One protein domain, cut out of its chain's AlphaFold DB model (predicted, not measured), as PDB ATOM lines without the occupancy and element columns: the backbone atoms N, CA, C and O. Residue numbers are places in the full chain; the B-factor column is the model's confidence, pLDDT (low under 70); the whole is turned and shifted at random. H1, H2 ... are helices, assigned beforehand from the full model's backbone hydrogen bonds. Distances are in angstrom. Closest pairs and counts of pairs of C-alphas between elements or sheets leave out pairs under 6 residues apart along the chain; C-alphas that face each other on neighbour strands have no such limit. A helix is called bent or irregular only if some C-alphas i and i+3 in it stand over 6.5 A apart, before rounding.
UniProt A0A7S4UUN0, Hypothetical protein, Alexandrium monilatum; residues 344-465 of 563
ATOM      1  N   ASP A 344     -63.114 -15.910 -10.066       91.62
ATOM      2  CA  ASP A 344     -63.945 -16.519 -11.111       91.62
ATOM      3  C   ASP A 344     -64.984 -15.526 -11.674       91.62
ATOM      4  O   ASP A 344     -65.252 -15.533 -12.875       91.62
ATOM      5  N   GLU A 345     -65.504 -14.609 -10.847       94.44
ATOM      6  CA  GLU A 345     -66.398 -13.530 -11.297       94.44
ATOM      7  C   GLU A 345     -65.646 -12.455 -12.088       94.44
ATOM      8  O   GLU A 345     -66.146 -11.952 -13.094       94.44
ATOM      9  N   LEU A 346     -64.433 -12.111 -11.647       93.00
ATOM     10  CA  LEU A 346     -63.598 -11.105 -12.302       93.00
ATOM     11  C   LEU A 346     -63.061 -11.579 -13.658       93.00
ATOM     12  O   LEU A 346     -62.922 -10.774 -14.575       93.00
ATOM     13  N   LEU A 347     -62.740 -12.868 -13.798       91.69
ATOM     14  CA  LEU A 347     -62.202 -13.419 -15.043       91.69
ATOM     15  C   LEU A 347     -63.217 -13.345 -16.191       91.69
ATOM     16  O   LEU A 347     -62.806 -13.096 -17.333       91.69
ATOM     17  N   GLY A 348     -64.507 -13.506 -15.875       91.94
ATOM     18  CA  GLY A 348     -65.614 -13.438 -16.827       91.94
ATOM     19  C   GLY A 348     -65.479 -14.418 -17.998       91.94
ATOM     20  O   GLY A 348     -64.620 -15.300 -18.017       91.94
ATOM     21  N   ILE A 349     -66.335 -14.255 -19.006       92.81
ATOM     22  CA  ILE A 349     -66.149 -14.933 -20.293       92.81
ATOM     23  C   ILE A 349     -65.137 -14.101 -21.092       92.81
ATOM     24  O   ILE A 349     -65.406 -12.924 -21.337       92.81
ATOM     25  N   PRO A 350     -63.979 -14.660 -21.485       93.44
ATOM     26  CA  PRO A 350     -63.009 -13.919 -22.282       93.44
ATOM     27  C   PRO A 350     -63.592 -13.552 -23.650       93.44
ATOM     28  O   PRO A 350     -64.300 -14.353 -24.270       93.44
ATOM     29  N   GLU A 351     -63.254 -12.354 -24.131       95.25
ATOM     30  CA  GLU A 351     -63.548 -11.935 -25.502       95.25
ATOM     31  C   GLU A 351     -62.900 -12.893 -26.508       95.25
ATOM     32  O   GLU A 351     -61.874 -13.510 -26.217       95.25
ATOM     33  N   GLU A 352     -63.471 -13.016 -27.709       94.88
ATOM     34  CA  GLU A 352     -62.994 -13.976 -28.715       94.88
ATOM     35  C   GLU A 352     -61.512 -13.774 -29.073       94.88
ATOM     36  O   GLU A 352     -60.781 -14.743 -29.258       94.88
ATOM     37  N   SER A 353     -61.046 -12.522 -29.081       96.00
ATOM     38  CA  SER A 353     -59.643 -12.134 -29.302       96.00
ATOM     39  C   SER A 353     -58.706 -12.529 -28.153       96.00
ATOM     40  O   SER A 353     -57.506 -12.714 -28.357       96.00
ATOM     41  N   GLN A 354     -59.243 -12.660 -26.940       96.25
ATOM     42  CA  GLN A 354     -58.499 -12.957 -25.720       96.25
ATOM     43  C   GLN A 354     -58.560 -14.436 -25.343       96.25
ATOM     44  O   GLN A 354     -57.842 -14.847 -24.432       96.25
ATOM     45  N   LYS A 355     -59.407 -15.240 -25.997       95.12
ATOM     46  CA  LYS A 355     -59.533 -16.675 -25.732       95.12
ATOM     47  C   LYS A 355     -58.227 -17.409 -26.021       95.12
ATOM     48  O   LYS A 355     -57.545 -17.151 -27.009       95.12
ATOM     49  N   ALA A 356     -57.903 -18.366 -25.157       94.44
ATOM     50  CA  ALA A 356     -56.776 -19.262 -25.354       94.44
ATOM     51  C   ALA A 356     -56.960 -20.052 -26.655       94.44
ATOM     52  O   ALA A 356     -57.911 -20.825 -26.811       94.44
ATOM     53  N   THR A 357     -56.020 -19.868 -27.570       93.81
ATOM     54  CA  THR A 357     -55.969 -20.570 -28.846       93.81
ATOM     55  C   THR A 357     -55.419 -21.986 -28.665       93.81
ATOM     56  O   THR A 357     -54.851 -22.351 -27.631       93.81
ATOM     57  N   GLU A 358     -55.538 -22.811 -29.703       88.50
ATOM     58  CA  GLU A 358     -54.915 -24.138 -29.712       88.50
ATOM     59  C   GLU A 358     -53.378 -24.055 -29.651       88.50
ATOM     60  O   GLU A 358     -52.719 -24.937 -29.094       88.50
ATOM     61  N   LEU A 359     -52.802 -22.964 -30.168       92.00
ATOM     62  CA  LEU A 359     -51.373 -22.685 -30.058       92.00
ATOM     63  C   LEU A 359     -50.964 -22.467 -28.594       92.00
ATOM     64  O   LEU A 359     -49.981 -23.059 -28.154       92.00
ATOM     65  N   ASP A 360     -51.736 -21.692 -27.825       94.00
ATOM     66  CA  ASP A 360     -51.466 -21.460 -26.398       94.00
ATOM     67  C   ASP A 360     -51.436 -22.779 -25.616       94.00
ATOM     68  O   ASP A 360     -50.515 -23.047 -24.845       94.00
ATOM     69  N   ARG A 361     -52.411 -23.658 -25.868       87.56
ATOM     70  CA  ARG A 361     -52.495 -24.968 -25.200       87.56
ATOM     71  C   ARG A 361     -51.290 -25.850 -25.506       87.56
ATOM     72  O   ARG A 361     -50.761 -26.485 -24.595       87.56
ATOM     73  N   LYS A 362     -50.831 -25.861 -26.762       85.38
ATOM     74  CA  LYS A 362     -49.635 -26.608 -27.192       85.38
ATOM     75  C   LYS A 362     -48.342 -26.021 -26.626       85.38
ATOM     76  O   LYS A 362     -47.408 -26.770 -26.336       85.38
ATOM     77  N   LEU A 363     -48.269 -24.699 -26.478       91.94
ATOM     78  CA  LEU A 363     -47.096 -24.008 -25.942       91.94
ATOM     79  C   LEU A 363     -47.020 -24.048 -24.414       91.94
ATOM     80  O   LEU A 363     -45.914 -23.965 -23.882       91.94
ATOM     81  N   LEU A 364     -48.140 -24.233 -23.710       91.12
ATOM     82  CA  LEU A 364     -48.224 -24.156 -22.250       91.12
ATOM     83  C   LEU A 364     -47.101 -24.895 -21.501       91.12
ATOM     84  O   LEU A 364     -46.454 -24.254 -20.670       91.12
ATOM     85  N   PRO A 365     -46.785 -26.177 -21.782       87.69
ATOM     86  CA  PRO A 365     -45.692 -26.856 -21.087       87.69
ATOM     87  C   PRO A 365     -44.348 -26.139 -21.265       87.69
ATOM     88  O   PRO A 365     -43.601 -25.957 -20.304       87.69
ATOM     89  N   ARG A 366     -44.050 -25.702 -22.495       90.56
ATOM     90  CA  ARG A 366     -42.791 -25.040 -22.869       90.56
ATOM     91  C   ARG A 366     -42.685 -23.655 -22.244       90.56
ATOM     92  O   ARG A 366     -41.635 -23.304 -21.712       90.56
ATOM     93  N   VAL A 367     -43.783 -22.902 -22.239       95.00
ATOM     94  CA  VAL A 367     -43.874 -21.583 -21.600       95.00
ATOM     95  C   VAL A 367     -43.637 -21.700 -20.097       95.00
ATOM     96  O   VAL A 367     -42.812 -20.966 -19.561       95.00
ATOM     97  N   LEU A 368     -44.279 -22.657 -19.419       93.50
ATOM     98  CA  LEU A 368     -44.085 -22.875 -17.981       93.50
ATOM     99  C   LEU A 368     -42.656 -23.317 -17.648       93.50
ATOM    100  O   LEU A 368     -42.103 -22.859 -16.650       93.50
ATOM    101  N   ALA A 369     -42.053 -24.172 -18.480       89.31
ATOM    102  CA  ALA A 369     -40.671 -24.599 -18.287       89.31
ATOM    103  C   ALA A 369     -39.698 -23.414 -18.410       89.31
ATOM    104  O   ALA A 369     -38.894 -23.165 -17.511       89.31
ATOM    105  N   THR A 370     -39.856 -22.627 -19.475       93.62
ATOM    106  CA  THR A 370     -39.041 -21.430 -19.731       93.62
ATOM    107  C   THR A 370     -39.250 -20.380 -18.638       93.62
ATOM    108  O   THR A 370     -38.294 -19.755 -18.191       93.62
ATOM    109  N   TYR A 371     -40.484 -20.211 -18.152       96.31
ATOM    110  CA  TYR A 371     -40.797 -19.284 -17.067       96.31
ATOM    111  C   TYR A 371     -40.166 -19.711 -15.735       96.31
ATOM    112  O   TYR A 371     -39.618 -18.880 -15.012       96.31
ATOM    113  N   ALA A 372     -40.175 -21.006 -15.416       92.88
ATOM    114  CA  ALA A 372     -39.501 -21.522 -14.226       92.88
ATOM    115  C   ALA A 372     -37.985 -21.272 -14.280       92.88
ATOM    116  O   ALA A 372     -37.403 -20.815 -13.291       92.88
ATOM    117  N   ARG A 373     -37.355 -21.506 -15.440       89.75
ATOM    118  CA  ARG A 373     -35.941 -21.173 -15.669       89.75
ATOM    119  C   ARG A 373     -35.697 -19.672 -15.516       89.75
ATOM    120  O   ARG A 373     -34.840 -19.283 -14.730       89.75
ATOM    121  N   TYR A 374     -36.512 -18.845 -16.169       95.06
ATOM    122  CA  TYR A 374     -36.443 -17.388 -16.085       95.06
ATOM    123  C   TYR A 374     -36.451 -16.887 -14.635       95.06
ATOM    124  O   TYR A 374     -35.644 -16.032 -14.271       95.06
ATOM    125  N   LEU A 375     -37.326 -17.436 -13.786       94.81
ATOM    126  CA  LEU A 375     -37.367 -17.088 -12.365       94.81
ATOM    127  C   LEU A 375     -36.101 -17.532 -11.623       94.81
ATOM    128  O   LEU A 375     -35.640 -16.822 -10.731       94.81
ATOM    129  N   ASN A 376     -35.546 -18.698 -11.952       89.56
ATOM    130  CA  ASN A 376     -34.318 -19.185 -11.327       89.56
ATOM    131  C   ASN A 376     -33.091 -18.362 -11.728       89.56
ATOM    132  O   ASN A 376     -32.219 -18.185 -10.890       89.56
ATOM    133  N   GLU A 377     -33.030 -17.857 -12.958       88.31
ATOM    134  CA  GLU A 377     -31.901 -17.064 -13.459       88.31
ATOM    135  C   GLU A 377     -32.000 -15.597 -13.025       88.31
ATOM    136  O   GLU A 377     -31.056 -15.048 -12.470       88.31
ATOM    137  N   ASN A 378     -33.163 -14.967 -13.214       91.00
ATOM    138  CA  ASN A 378     -33.318 -13.518 -13.032       91.00
ATOM    139  C   ASN A 378     -33.821 -13.125 -11.640       91.00
ATOM    140  O   ASN A 378     -33.752 -11.963 -11.247       91.00
ATOM    141  N   ARG A 379     -34.385 -14.076 -10.886       89.69
ATOM    142  CA  ARG A 379     -34.969 -13.841  -9.553       89.69
ATOM    143  C   ARG A 379     -34.408 -14.812  -8.509       89.69
ATOM    144  O   ARG A 379     -35.046 -15.037  -7.476       89.69
ATOM    145  N   ALA A 380     -33.229 -15.386  -8.771       84.50
ATOM    146  CA  ALA A 380     -32.536 -16.326  -7.888       84.50
ATOM    147  C   ALA A 380     -32.365 -15.756  -6.471       84.50
ATOM    148  O   ALA A 380     -32.719 -16.405  -5.483       84.50
ATOM    149  N   ASP A 381     -31.880 -14.514  -6.424       83.38
ATOM    150  CA  ASP A 381     -31.440 -13.825  -5.209       83.38
ATOM    151  C   ASP A 381     -32.577 -13.098  -4.488       83.38
ATOM    152  O   ASP A 381     -32.545 -12.920  -3.273       83.38
ATOM    153  N   LEU A 382     -33.616 -12.710  -5.232       87.69
ATOM    154  CA  LEU A 382     -34.744 -11.931  -4.715       87.69
ATOM    155  C   LEU A 382     -35.865 -12.804  -4.143       87.69
ATOM    156  O   LEU A 382     -36.679 -12.336  -3.349       87.69
ATOM    157  N   MET A 383     -35.957 -14.061  -4.577       89.12
ATOM    158  CA  MET A 383     -37.063 -14.948  -4.231       89.12
ATOM    159  C   MET A 383     -36.561 -16.283  -3.695       89.12
ATOM    160  O   MET A 383     -35.556 -16.829  -4.142       89.12
ATOM    161  N   ARG A 384     -37.305 -16.870  -2.757       89.62
ATOM    162  CA  ARG A 384     -37.074 -18.261  -2.350       89.62
ATOM    163  C   ARG A 384     -37.556 -19.203  -3.455       89.62
ATOM    164  O   ARG A 384     -38.530 -18.897  -4.143       89.62
ATOM    165  N   GLN A 385     -36.934 -20.379  -3.572       84.12
ATOM    166  CA  GLN A 385     -37.339 -21.397  -4.555       84.12
ATOM    167  C   GLN A 385     -38.831 -21.737  -4.448       84.12
ATOM    168  O   GLN A 385     -39.522 -21.764  -5.456       84.12
ATOM    169  N   SER A 386     -39.349 -21.910  -3.228       85.25
ATOM    170  CA  SER A 386     -40.767 -22.211  -3.010       85.25
ATOM    171  C   SER A 386     -41.696 -21.132  -3.570       85.25
ATOM    172  O   SER A 386     -42.745 -21.454  -4.122       85.25
ATOM    173  N   THR A 387     -41.318 -19.855  -3.473       91.19
ATOM    174  CA  THR A 387     -42.084 -18.741  -4.047       91.19
ATOM    175  C   THR A 387     -42.027 -18.759  -5.573       91.19
ATOM    176  O   THR A 387     -43.047 -18.522  -6.217       91.19
ATOM    177  N   ARG A 388     -40.870 -19.092  -6.161       92.56
ATOM    178  CA  ARG A 388     -40.733 -19.259  -7.618       92.56
ATOM    179  C   ARG A 388     -41.615 -20.393  -8.134       92.56
ATOM    180  O   ARG A 388     -42.428 -20.159  -9.022       92.56
ATOM    181  N   ASP A 389     -41.537 -21.571  -7.520       86.50
ATOM    182  CA  ASP A 389     -42.384 -22.725  -7.861       86.50
ATOM    183  C   ASP A 389     -43.876 -22.352  -7.747       86.50
ATOM    184  O   ASP A 389     -44.693 -22.653  -8.619       86.50
ATOM    185  N   THR A 390     -44.221 -21.595  -6.702       89.50
ATOM    186  CA  THR A 390     -45.576 -21.079  -6.477       89.50
ATOM    187  C   THR A 390     -46.030 -20.125  -7.587       89.50
ATOM    188  O   THR A 390     -47.169 -20.225  -8.040       89.50
ATOM    189  N   HIS A 391     -45.160 -19.242  -8.089       94.94
ATOM    190  CA  HIS A 391     -45.474 -18.361  -9.220       94.94
ATOM    191  C   HIS A 391     -45.763 -19.146 -10.506       94.94
ATOM    192  O   HIS A 391     -46.729 -18.832 -11.209       94.94
ATOM    193  N   VAL A 392     -44.961 -20.170 -10.812       93.06
ATOM    194  CA  VAL A 392     -45.167 -21.024 -11.997       93.06
ATOM    195  C   VAL A 392     -46.498 -21.769 -11.879       93.06
ATOM    196  O   VAL A 392     -47.314 -21.739 -12.802       93.06
ATOM    197  N   MET A 393     -46.768 -22.365 -10.714       88.88
ATOM    198  CA  MET A 393     -48.029 -23.055 -10.442       88.88
ATOM    199  C   MET A 393     -49.239 -22.114 -10.546       88.88
ATOM    200  O   MET A 393     -50.248 -22.488 -11.143       88.88
ATOM    201  N   PHE A 394     -49.170 -20.900  -9.993       91.88
ATOM    202  CA  PHE A 394     -50.280 -19.949 -10.094       91.88
ATOM    203  C   PHE A 394     -50.517 -19.482 -11.521       91.88
ATOM    204  O   PHE A 394     -51.667 -19.405 -11.937       91.88
ATOM    205  N   THR A 395     -49.457 -19.254 -12.291       93.69
ATOM    206  CA  THR A 395     -49.579 -18.912 -13.715       93.69
ATOM    207  C   THR A 395     -50.325 -20.012 -14.469       93.69
ATOM    208  O   THR A 395     -51.277 -19.731 -15.194       93.69
ATOM    209  N   PHE A 396     -49.970 -21.277 -14.224       90.75
ATOM    210  CA  PHE A 396     -50.686 -22.422 -14.783       90.75
ATOM    211  C   PHE A 396     -52.170 -22.464 -14.369       90.75
ATOM    212  O   PHE A 396     -53.050 -22.654 -15.216       90.75
ATOM    213  N   LYS A 397     -52.467 -22.269 -13.076       88.06
ATOM    214  CA  LYS A 397     -53.849 -22.254 -12.566       88.06
ATOM    215  C   LYS A 397     -54.669 -21.124 -13.186       88.06
ATOM    216  O   LYS A 397     -55.804 -21.362 -13.587       88.06
ATOM    217  N   ILE A 398     -54.095 -19.925 -13.286       90.94
ATOM    218  CA  ILE A 398     -54.749 -18.760 -13.885       90.94
ATOM    219  C   ILE A 398     -55.039 -19.027 -15.362       90.94
ATOM    220  O   ILE A 398     -56.173 -18.828 -15.775       90.94
ATOM    221  N   PHE A 399     -54.081 -19.553 -16.133       93.06
ATOM    222  CA  PHE A 399     -54.310 -19.927 -17.536       93.06
ATOM    223  C   PHE A 399     -55.474 -20.919 -17.680       93.06
ATOM    224  O   PHE A 399     -56.379 -20.722 -18.489       93.06
ATOM    225  N   SER A 400     -55.484 -21.957 -16.838       86.88
ATOM    226  CA  SER A 400     -56.497 -23.016 -16.878       86.88
ATOM    227  C   SER A 400     -57.897 -22.532 -16.492       86.88
ATOM    228  O   SER A 400     -58.875 -23.016 -17.057       86.88
ATOM    229  N   LYS A 401     -58.003 -21.597 -15.536       87.50
ATOM    230  CA  LYS A 401     -59.288 -21.029 -15.093       87.50
ATOM    231  C   LYS A 401     -59.785 -19.919 -16.016       87.50
ATOM    232  O   LYS A 401     -60.955 -19.907 -16.369       87.50
ATOM    233  N   ALA A 402     -58.901 -19.011 -16.422       91.94
ATOM    234  CA  ALA A 402     -59.264 -17.845 -17.221       91.94
ATOM    235  C   ALA A 402     -59.609 -18.199 -18.668       91.94
ATOM    236  O   ALA A 402     -60.354 -17.462 -19.308       91.94
ATOM    237  N   GLY A 403     -59.030 -19.280 -19.209       90.44
ATOM    238  CA  GLY A 403     -59.203 -19.635 -20.618       90.44
ATOM    239  C   GLY A 403     -58.734 -18.528 -21.568       90.44
ATOM    240  O   GLY A 403     -59.257 -18.415 -22.675       90.44
ATOM    241  N   ARG A 404     -57.781 -17.701 -21.122       96.56
ATOM    242  CA  ARG A 404     -57.226 -16.559 -21.857       96.56
ATOM    243  C   ARG A 404     -55.885 -16.915 -22.497       96.56
ATOM    244  O   ARG A 404     -55.151 -17.748 -21.969       96.56
ATOM    245  N   SER A 405     -55.572 -16.289 -23.625       97.62
ATOM    246  CA  SER A 405     -54.286 -16.430 -24.314       97.62
ATOM    247  C   SER A 405     -53.131 -15.888 -23.461       97.62
ATOM    248  O   SER A 405     -53.337 -15.070 -22.557       97.62
ATOM    249  N   PHE A 406     -51.894 -16.320 -23.732       97.88
ATOM    250  CA  PHE A 406     -50.735 -15.822 -22.978       97.88
ATOM    251  C   PHE A 406     -50.522 -14.316 -23.143       97.88
ATOM    252  O   PHE A 406     -50.151 -13.652 -22.175       97.88
ATOM    253  N   ALA A 407     -50.809 -13.770 -24.329       97.94
ATOM    254  CA  ALA A 407     -50.763 -12.329 -24.560       97.94
ATOM    255  C   ALA A 407     -51.759 -11.580 -23.665       97.94
ATOM    256  O   ALA A 407     -51.347 -10.669 -22.952       97.94
ATOM    257  N   ALA A 408     -53.019 -12.025 -23.611       97.75
ATOM    258  CA  ALA A 408     -54.031 -11.417 -22.749       97.75
ATOM    259  C   ALA A 408     -53.664 -11.533 -21.258       97.75
ATOM    260  O   ALA A 408     -53.887 -10.606 -20.486       97.75
ATOM    261  N   MET A 409     -53.050 -12.646 -20.839       98.00
ATOM    262  CA  MET A 409     -52.553 -12.801 -19.465       98.00
ATOM    263  C   MET A 409     -51.374 -11.878 -19.124       98.00
ATOM    264  O   MET A 409     -51.150 -11.576 -17.950       98.00
ATOM    265  N   ALA A 410     -50.594 -11.466 -20.122       97.94
ATOM    266  CA  ALA A 410     -49.459 -10.572 -19.943       97.94
ATOM    267  C   ALA A 410     -49.853  -9.082 -19.954       97.94
ATOM    268  O   ALA A 410     -49.015  -8.241 -19.624       97.94
ATOM    269  N   GLU A 411     -51.097  -8.741 -20.302       98.00
ATOM    270  CA  GLU A 411     -51.588  -7.361 -20.289       98.00
ATOM    271  C   GLU A 411     -51.677  -6.792 -18.867       98.00
ATOM    272  O   GLU A 411     -52.059  -7.472 -17.911       98.00
ATOM    273  N   GLN A 412     -51.371  -5.499 -18.726       97.62
ATOM    274  CA  GLN A 412     -51.390  -4.822 -17.429       97.62
ATOM    275  C   GLN A 412     -52.788  -4.854 -16.790       97.62
ATOM    276  O   GLN A 412     -52.906  -5.174 -15.607       97.62
ATOM    277  N   SER A 413     -53.832  -4.630 -17.596       96.81
ATOM    278  CA  SER A 413     -55.248  -4.706 -17.205       96.81
ATOM    279  C   SER A 413     -55.587  -6.037 -16.532       96.81
ATOM    280  O   SER A 413     -56.204  -6.063 -15.467       96.81
ATOM    281  N   PHE A 414     -55.120  -7.147 -17.107       97.25
ATOM    282  CA  PHE A 414     -55.310  -8.473 -16.543       97.25
ATOM    283  C   PHE A 414     -54.547  -8.635 -15.227       97.25
ATOM    284  O   PHE A 414     -55.113  -9.101 -14.240       97.25
ATOM    285  N   THR A 415     -53.283  -8.207 -15.162       97.19
ATOM    286  CA  THR A 415     -52.503  -8.320 -13.918       97.19
ATOM    287  C   THR A 415     -53.096  -7.509 -12.763       97.19
ATOM    288  O   THR A 415     -53.062  -7.970 -11.618       97.19
ATOM    289  N   ASP A 416     -53.683  -6.345 -13.050       96.75
ATOM    290  CA  ASP A 416     -54.347  -5.495 -12.059       96.75
ATOM    291  C   ASP A 416     -55.662  -6.118 -11.583       96.75
ATOM    292  O   ASP A 416     -55.948  -6.128 -10.382       96.75
ATOM    293  N   LEU A 417     -56.411  -6.728 -12.507       96.56
ATOM    294  CA  LEU A 417     -57.615  -7.492 -12.204       96.56
ATOM    295  C   LEU A 417     -57.304  -8.666 -11.268       96.56
ATOM    296  O   LEU A 417     -57.908  -8.756 -10.197       96.56
ATOM    297  N   ILE A 418     -56.293  -9.489 -11.581       96.88
ATOM    298  CA  ILE A 418     -55.834 -10.573 -10.693       96.88
ATOM    299  C   ILE A 418     -55.389 -10.018  -9.336       96.88
ATOM    300  O   ILE A 418     -55.726 -10.579  -8.296       96.88
ATOM    301  N   ALA A 419     -54.640  -8.913  -9.316       96.31
ATOM    302  CA  ALA A 419     -54.151  -8.328  -8.073       96.31
ATOM    303  C   ALA A 419     -55.285  -7.842  -7.157       96.31
ATOM    304  O   ALA A 419     -55.126  -7.892  -5.935       96.31
ATOM    305  N   SER A 420     -56.404  -7.400  -7.738       95.50
ATOM    306  CA  SER A 420     -57.583  -6.906  -7.018       95.50
ATOM    307  C   SER A 420     -58.513  -8.002  -6.478       95.50
ATOM    308  O   SER A 420     -59.372  -7.691  -5.648       95.50
ATOM    309  N   SER A 421     -58.323  -9.259  -6.901       96.50
ATOM    310  CA  SER A 421     -59.209 -10.373  -6.550       96.50
ATOM    311  C   SER A 421     -59.187 -10.718  -5.059       96.50
ATOM    312  O   SER A 421     -58.210 -10.465  -4.341       96.50
ATOM    313  N   GLU A 422     -60.266 -11.338  -4.584       95.88
ATOM    314  CA  GLU A 422     -60.376 -11.799  -3.202       95.88
ATOM    315  C   GLU A 422     -59.298 -12.829  -2.841       95.88
ATOM    316  O   GLU A 422     -58.659 -12.728  -1.797       95.88
ATOM    317  N   GLU A 423     -59.028 -13.782  -3.724       93.69
ATOM    318  CA  GLU A 423     -58.002 -14.814  -3.572       93.69
ATOM    319  C   GLU A 423     -56.611 -14.201  -3.508       93.69
ATOM    320  O   GLU A 423     -55.797 -14.630  -2.695       93.69
ATOM    321  N   SER A 424     -56.347 -13.165  -4.313       95.06
ATOM    322  CA  SER A 424     -55.109 -12.399  -4.207       95.06
ATOM    323  C   SER A 424     -54.988 -11.781  -2.817       95.06
ATOM    324  O   SER A 424     -53.964 -11.973  -2.171       95.06
ATOM    325  N   LYS A 425     -56.034 -11.129  -2.289       94.19
ATOM    326  CA  LYS A 425     -56.007 -10.561  -0.926       94.19
ATOM    327  C   LYS A 425     -55.844 -11.632   0.161       94.19
ATOM    328  O   LYS A 425     -55.003 -11.463   1.041       94.19
ATOM    329  N   ARG A 426     -56.580 -12.747   0.072       92.12
ATOM    330  CA  ARG A 426     -56.487 -13.892   1.002       92.12
ATOM    331  C   ARG A 426     -55.101 -14.541   0.979       92.12
ATOM    332  O   ARG A 426     -54.626 -15.000   2.008       92.12
ATOM    333  N   ALA A 427     -54.440 -14.550  -0.175       90.38
ATOM    334  CA  ALA A 427     -53.097 -15.087  -0.357       90.38
ATOM    335  C   ALA A 427     -52.004 -13.998  -0.304       90.38
ATOM    336  O   ALA A 427     -50.963 -14.127  -0.951       90.38
ATOM    337  N   HIS A 428     -52.238 -12.907   0.438       93.25
ATOM    338  CA  HIS A 428     -51.274 -11.821   0.674       93.25
ATOM    339  C   HIS A 428     -50.656 -11.219  -0.606       93.25
ATOM    340  O   HIS A 428     -49.481 -10.863  -0.657       93.25
ATOM    341  N   GLY A 429     -51.445 -11.119  -1.672       94.69
ATOM    342  CA  GLY A 429     -51.068 -10.537  -2.959       94.69
ATOM    343  C   GLY A 429     -50.278 -11.462  -3.887       94.69
ATOM    344  O   GLY A 429     -49.852 -11.015  -4.956       94.69
ATOM    345  N   ILE A 430     -50.073 -12.736  -3.526       94.44
ATOM    346  CA  ILE A 430     -49.198 -13.641  -4.288       94.44
ATOM    347  C   ILE A 430     -49.719 -13.925  -5.704       94.44
ATOM    348  O   ILE A 430     -48.921 -14.043  -6.629       94.44
ATOM    349  N   HIS A 431     -51.043 -13.958  -5.912       94.44
ATOM    350  CA  HIS A 431     -51.636 -14.139  -7.244       94.44
ATOM    351  C   HIS A 431     -51.297 -12.956  -8.160       94.44
ATOM    352  O   HIS A 431     -50.813 -13.147  -9.275       94.44
ATOM    353  N   GLY A 432     -51.488 -11.725  -7.670       96.44
ATOM    354  CA  GLY A 432     -51.124 -10.517  -8.411       96.44
ATOM    355  C   GLY A 432     -49.619 -10.421  -8.675       96.44
ATOM    356  O   GLY A 432     -49.206 -10.023  -9.764       96.44
ATOM    357  N   ALA A 433     -48.784 -10.819  -7.710       97.00
ATOM    358  CA  ALA A 433     -47.333 -10.862  -7.887       97.00
ATOM    359  C   ALA A 433     -46.910 -11.885  -8.957       97.00
ATOM    360  O   ALA A 433     -46.086 -11.561  -9.812       97.00
ATOM    361  N   ALA A 434     -47.513 -13.078  -8.956       96.38
ATOM    362  CA  ALA A 434     -47.270 -14.103  -9.965       96.38
ATOM    363  C   ALA A 434     -47.683 -13.638 -11.370       96.38
ATOM    364  O   ALA A 434     -46.904 -13.805 -12.307       96.38
ATOM    365  N   ALA A 435     -48.846 -12.989 -11.508       97.62
ATOM    366  CA  ALA A 435     -49.326 -12.449 -12.782       97.62
ATOM    367  C   ALA A 435     -48.404 -11.345 -13.335       97.62
ATOM    368  O   ALA A 435     -48.011 -11.394 -14.499       97.62
ATOM    369  N   ARG A 436     -47.972 -10.390 -12.497       97.94
ATOM    370  CA  ARG A 436     -47.003  -9.347 -12.899       97.94
ATOM    371  C   ARG A 436     -45.641  -9.924 -13.284       97.94
ATOM    372  O   ARG A 436     -45.013  -9.474 -14.243       97.94
ATOM    373  N   SER A 437     -45.187 -10.926 -12.537       97.50
ATOM    374  CA  SER A 437     -43.948 -11.646 -12.822       97.50
ATOM    375  C   SER A 437     -44.024 -12.371 -14.172       97.50
ATOM    376  O   SER A 437     -43.089 -12.274 -14.965       97.50
ATOM    377  N   PHE A 438     -45.157 -13.012 -14.479       98.25
ATOM    378  CA  PHE A 438     -45.390 -13.643 -15.779       98.25
ATOM    379  C   PHE A 438     -45.465 -12.618 -16.916       98.25
ATOM    380  O   PHE A 438     -44.840 -12.818 -17.949       98.25
ATOM    381  N   SER A 439     -46.161 -11.494 -16.720       98.12
ATOM    382  CA  SER A 439     -46.213 -10.394 -17.698       98.12
ATOM    383  C   SER A 439     -44.820  -9.844 -18.033       98.12
ATOM    384  O   SER A 439     -44.512  -9.570 -19.195       98.12
ATOM    385  N   SER A 440     -43.946  -9.716 -17.030       97.44
ATOM    386  CA  SER A 440     -42.553  -9.284 -17.235       97.44
ATOM    387  C   SER A 440     -41.775 -10.311 -18.058       97.44
ATOM    388  O   SER A 440     -41.230  -9.965 -19.100       97.44
ATOM    389  N   PHE A 441     -41.844 -11.588 -17.664       97.81
ATOM    390  CA  PHE A 441     -41.273 -12.705 -18.420       97.81
ATOM    391  C   PHE A 441     -41.744 -12.733 -19.882       97.81
ATOM    392  O   PHE A 441     -40.926 -12.828 -20.792       97.81
ATOM    393  N   TRP A 442     -43.056 -12.637 -20.117       98.12
ATOM    394  CA  TRP A 442     -43.635 -12.759 -21.453       98.12
ATOM    395  C   TRP A 442     -43.151 -11.644 -22.382       98.12
ATOM    396  O   TRP A 442     -42.833 -11.902 -23.541       98.12
ATOM    397  N   ARG A 443     -43.033 -10.416 -21.861       97.69
ATOM    398  CA  ARG A 443     -42.469  -9.279 -22.602       97.69
ATOM    399  C   ARG A 443     -40.978  -9.451 -22.875       97.69
ATOM    400  O   ARG A 443     -40.551  -9.228 -24.001       97.69
ATOM    401  N   GLU A 444     -40.202  -9.869 -21.878       97.19
ATOM    402  CA  GLU A 444     -38.746 -10.030 -21.999       97.19
ATOM    403  C   GLU A 444     -38.350 -11.157 -22.963       97.19
ATOM    404  O   GLU A 444     -37.362 -11.034 -23.681       97.19
ATOM    405  N   VAL A 445     -39.138 -12.232 -23.028       96.94
ATOM    406  CA  VAL A 445     -38.904 -13.354 -23.952       96.94
ATOM    407  C   VAL A 445     -39.372 -13.054 -25.385       96.94
ATOM    408  O   VAL A 445     -38.994 -13.776 -26.303       96.94
ATOM    409  N   GLY A 446     -40.137 -11.978 -25.608       97.06
ATOM    410  CA  GLY A 446     -40.647 -11.599 -26.936       97.06
ATOM    411  C   GLY A 446     -42.003 -12.220 -27.293       97.06
ATOM    412  O   GLY A 446     -42.360 -12.327 -28.465       97.06
ATOM    413  N   GLY A 447     -42.777 -12.649 -26.295       96.94
ATOM    414  CA  GLY A 447     -44.104 -13.225 -26.486       96.94
ATOM    415  C   GLY A 447     -44.092 -14.484 -27.357       96.94
ATOM    416  O   GLY A 447     -43.268 -15.373 -27.160       96.94
ATOM    417  N   TYR A 448     -45.003 -14.573 -28.331       97.25
ATOM    418  CA  TYR A 448     -45.114 -15.745 -29.213       97.25
ATOM    419  C   TYR A 448     -43.910 -15.959 -30.135       97.25
ATOM    420  O   TYR A 448     -43.698 -17.077 -30.599       97.25
ATOM    421  N   GLU A 449     -43.128 -14.912 -30.393       96.69
ATOM    422  CA  GLU A 449     -41.902 -14.995 -31.195       96.69
ATOM    423  C   GLU A 449     -40.701 -15.480 -30.366       96.69
ATOM    424  O   GLU A 449     -39.630 -15.762 -30.906       96.69
ATOM    425  N   GLY A 450     -40.887 -15.609 -29.050       94.69
ATOM    426  CA  GLY A 450     -39.867 -16.052 -28.120       94.69
ATOM    427  C   GLY A 450     -39.454 -17.511 -28.290       94.69
ATOM    428  O   GLY A 450     -40.221 -18.383 -28.708       94.69
ATOM    429  N   GLN A 451     -38.209 -17.802 -27.913       94.12
ATOM    430  CA  GLN A 451     -37.702 -19.170 -27.873       94.12
ATOM    431  C   GLN A 451     -38.056 -19.823 -26.539       94.12
ATOM    432  O   GLN A 451     -37.586 -19.407 -25.482       94.12
ATOM    433  N   PHE A 452     -38.868 -20.879 -26.604       93.75
ATOM    434  CA  PHE A 452     -39.259 -21.653 -25.429       93.75
ATOM    435  C   PHE A 452     -38.499 -22.972 -25.341       93.75
ATOM    436  O   PHE A 452     -38.377 -23.702 -26.333       93.75
ATOM    437  N   ASP A 453     -38.075 -23.316 -24.132       85.25
ATOM    438  CA  ASP A 453     -37.399 -24.571 -23.837       85.25
ATOM    439  C   ASP A 453     -38.282 -25.779 -24.159       85.25
ATOM    440  O   ASP A 453     -39.518 -25.713 -24.217       85.25
ATOM    441  N   GLN A 454     -37.640 -26.924 -24.378       83.75
ATOM    442  CA  GLN A 454     -38.354 -28.184 -24.495       83.75
ATOM    443  C   GLN A 454     -38.771 -28.630 -23.089       83.75
ATOM    444  O   GLN A 454     -37.935 -28.920 -22.236       83.75
ATOM    445  N   ALA A 455     -40.075 -28.667 -22.828       79.00
ATOM    446  CA  ALA A 455     -40.580 -29.108 -21.537       79.00
ATOM    447  C   ALA A 455     -40.477 -30.631 -21.424       79.00
ATOM    448  O   ALA A 455     -41.230 -31.358 -22.075       79.00
ATOM    449  N   SER A 456     -39.559 -31.119 -20.589       76.56
ATOM    450  CA  SER A 456     -39.517 -32.534 -20.226       76.56
ATOM    451  C   SER A 456     -40.537 -32.852 -19.134       76.56
ATOM    452  O   SER A 456     -40.905 -31.997 -18.315       76.56
ATOM    453  N   ARG A 457     -40.975 -34.118 -19.104       72.69
ATOM    454  CA  ARG A 457     -41.910 -34.635 -18.096       72.69
ATOM    455  C   ARG A 457     -41.403 -34.390 -16.683       72.69
ATOM    456  O   ARG A 457     -42.128 -33.937 -15.799       72.69
ATOM    457  N   GLU A 458     -40.130 -34.686 -16.496       71.44
ATOM    458  CA  GLU A 458     -39.377 -34.545 -15.262       71.44
ATOM    459  C   GLU A 458     -39.324 -33.096 -14.794       71.44
ATOM    460  O   GLU A 458     -39.572 -32.831 -13.618       71.44
ATOM    461  N   TYR A 459     -39.038 -32.169 -15.712       71.88
ATOM    462  CA  TYR A 459     -38.833 -30.771 -15.370       71.88
ATOM    463  C   TYR A 459     -40.118 -30.119 -14.867       71.88
ATOM    464  O   TYR A 459     -40.107 -29.541 -13.782       71.88
ATOM    465  N   LEU A 460     -41.253 -30.264 -15.567       69.81
ATOM    466  CA  LEU A 460     -42.504 -29.700 -15.032       69.81
ATOM    467  C   LEU A 460     -42.980 -30.436 -13.784       69.81
ATOM    468  O   LEU A 460     -43.578 -29.810 -12.917       69.81
ATOM    469  N   ASN A 461     -42.697 -31.733 -13.635       71.12
ATOM    470  CA  ASN A 461     -43.012 -32.436 -12.388       71.12
ATOM    471  C   ASN A 461     -42.246 -31.856 -11.190       71.12
ATOM    472  O   ASN A 461     -42.789 -31.835 -10.081       71.12
ATOM    473  N   LEU A 462     -41.012 -31.398 -11.415       69.00
ATOM    474  CA  LEU A 462     -40.202 -30.707 -10.419       69.00
ATOM    475  C   LEU A 462     -40.708 -29.276 -10.188       69.00
ATOM    476  O   LEU A 462     -40.963 -28.908  -9.046       69.00
ATOM    477  N   ALA A 463     -40.913 -28.508 -11.262       66.88
ATOM    478  CA  ALA A 463     -41.250 -27.085 -11.208       66.88
ATOM    479  C   ALA A 463     -42.686 -26.807 -10.737       66.88
ATOM    480  O   ALA A 463     -42.920 -25.889  -9.957       66.88
ATOM    481  N   LEU A 464     -43.662 -27.598 -11.188       66.69
ATOM    482  CA  LEU A 464     -45.069 -27.403 -10.829       66.69
ATOM    483  C   LEU A 464     -45.439 -28.074  -9.506       66.69
ATOM    484  O   LEU A 464     -46.549 -27.851  -9.025       66.69
ATOM    485  N   GLN A 465     -44.562 -28.937  -8.963       67.50
ATOM    486  CA  GLN A 465     -44.838 -29.826  -7.827       67.50
ATOM    487  C   GLN A 465     -46.296 -30.306  -7.812       67.50
ATOM    488  O   GLN A 465     -46.944 -30.238  -6.773       67.50
TER     489      GLN A 465
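AT A GLANCE: This is residues 344 to 465 of the 563 residues of the protein "Hypothetical protein" of Alexandrium monilatum (UniProt A0A7S4UUN0). Two antiparallel pairs of helices make the core, one layered over the other: the helical hairpin of H2 and H3, and the side-by-side H5 and H7, with H7 crossing H3 at about a right angle. Little H8 covers the side of the hairpin away from H7, the short H4 packs on H7, and H1 and H6 lie at the rim. The 122 printed residues hold eight named helices, H1 to H8 in order, and no named strand; the class is all helix. The whole is compact and rounded, with a radius of gyration of the C-alphas of 13.5 A and spans of 33 by 33 by 24 A.

HOW THE PARTS SIT: H1, residues 344 to 347, only just touches residues 401 to 402 of H3, residues 385 to 402, with 3 pairs of C-alphas within 8 A; the closest are Leu 347 and Ala 402, 5.7 A. H2, residues 358 to 378, is irregular: C-alphas 362 and 365 are 7.3 A apart, and it has a kink of 48 degrees near residue 365. H2, with residues 368 to 376 alone, touches H3, closest at the C-alphas of Ala 372 and Val 392, 6.1 A; this hairpin has a shallow tilt of 20 degrees, opposite ways. H7, residues 430 to 445, is the hub, touching five helices. Residues 390 to 395 of H3 touch it about perpendicular, at 88 degrees, with the C-alphas of His 391 and Ala 434 closest at 4.7 A. H4, residues 406 to 410, touches H7 at the C-alphas of Ala 410 and Ser 439, the closest at 4.0 A. H5, residues 412 to 420, touches H7 at a shallow tilt of 16 degrees, opposite ways; the closest C-alphas, Ala 419 and Gly 432, are 3.8 A apart. H6, residues 422 to 426, and H7 touch only at the corner, the C-alphas of Ser 424 and His 431 being closest at 4.9 A. H8, residues 457 to 463, touches residues 365 to 372 of H2 at a steep tilt of 52 degrees, the same way; the closest C-alphas, Ala 369 and Leu 460, are 6.3 A apart. H7 and H8 are apart. Every O i to N i+4 pair is within hydrogen-bond range in H3, H4, H5, H6, H7 and H8; H2 has 15 of 17, and H1 is too short for such a pair.

IN THESE COORDINATES: H1 begins at C-alpha 344, (-63.945, -16.519, -11.111). H2 is 29.3 A long, H3 25.6 A, H5 12.3 A and H7 22.2 A, from C-alpha 430 at (-49.198, -13.641, -4.288). H8, 10.2 A, ends at C-alpha 463, (-41.250, -27.085, -11.208).

THE WHOLE: The two C-alphas farthest apart, Glu 352 and Asp 381, are 39.3 A apart. The printed part has no cut, and the link from H7 to H8, 11 residues, is long. Mean pLDDT of the printed part is 91.3; residue 460 and residues 462 to 465 are under 70.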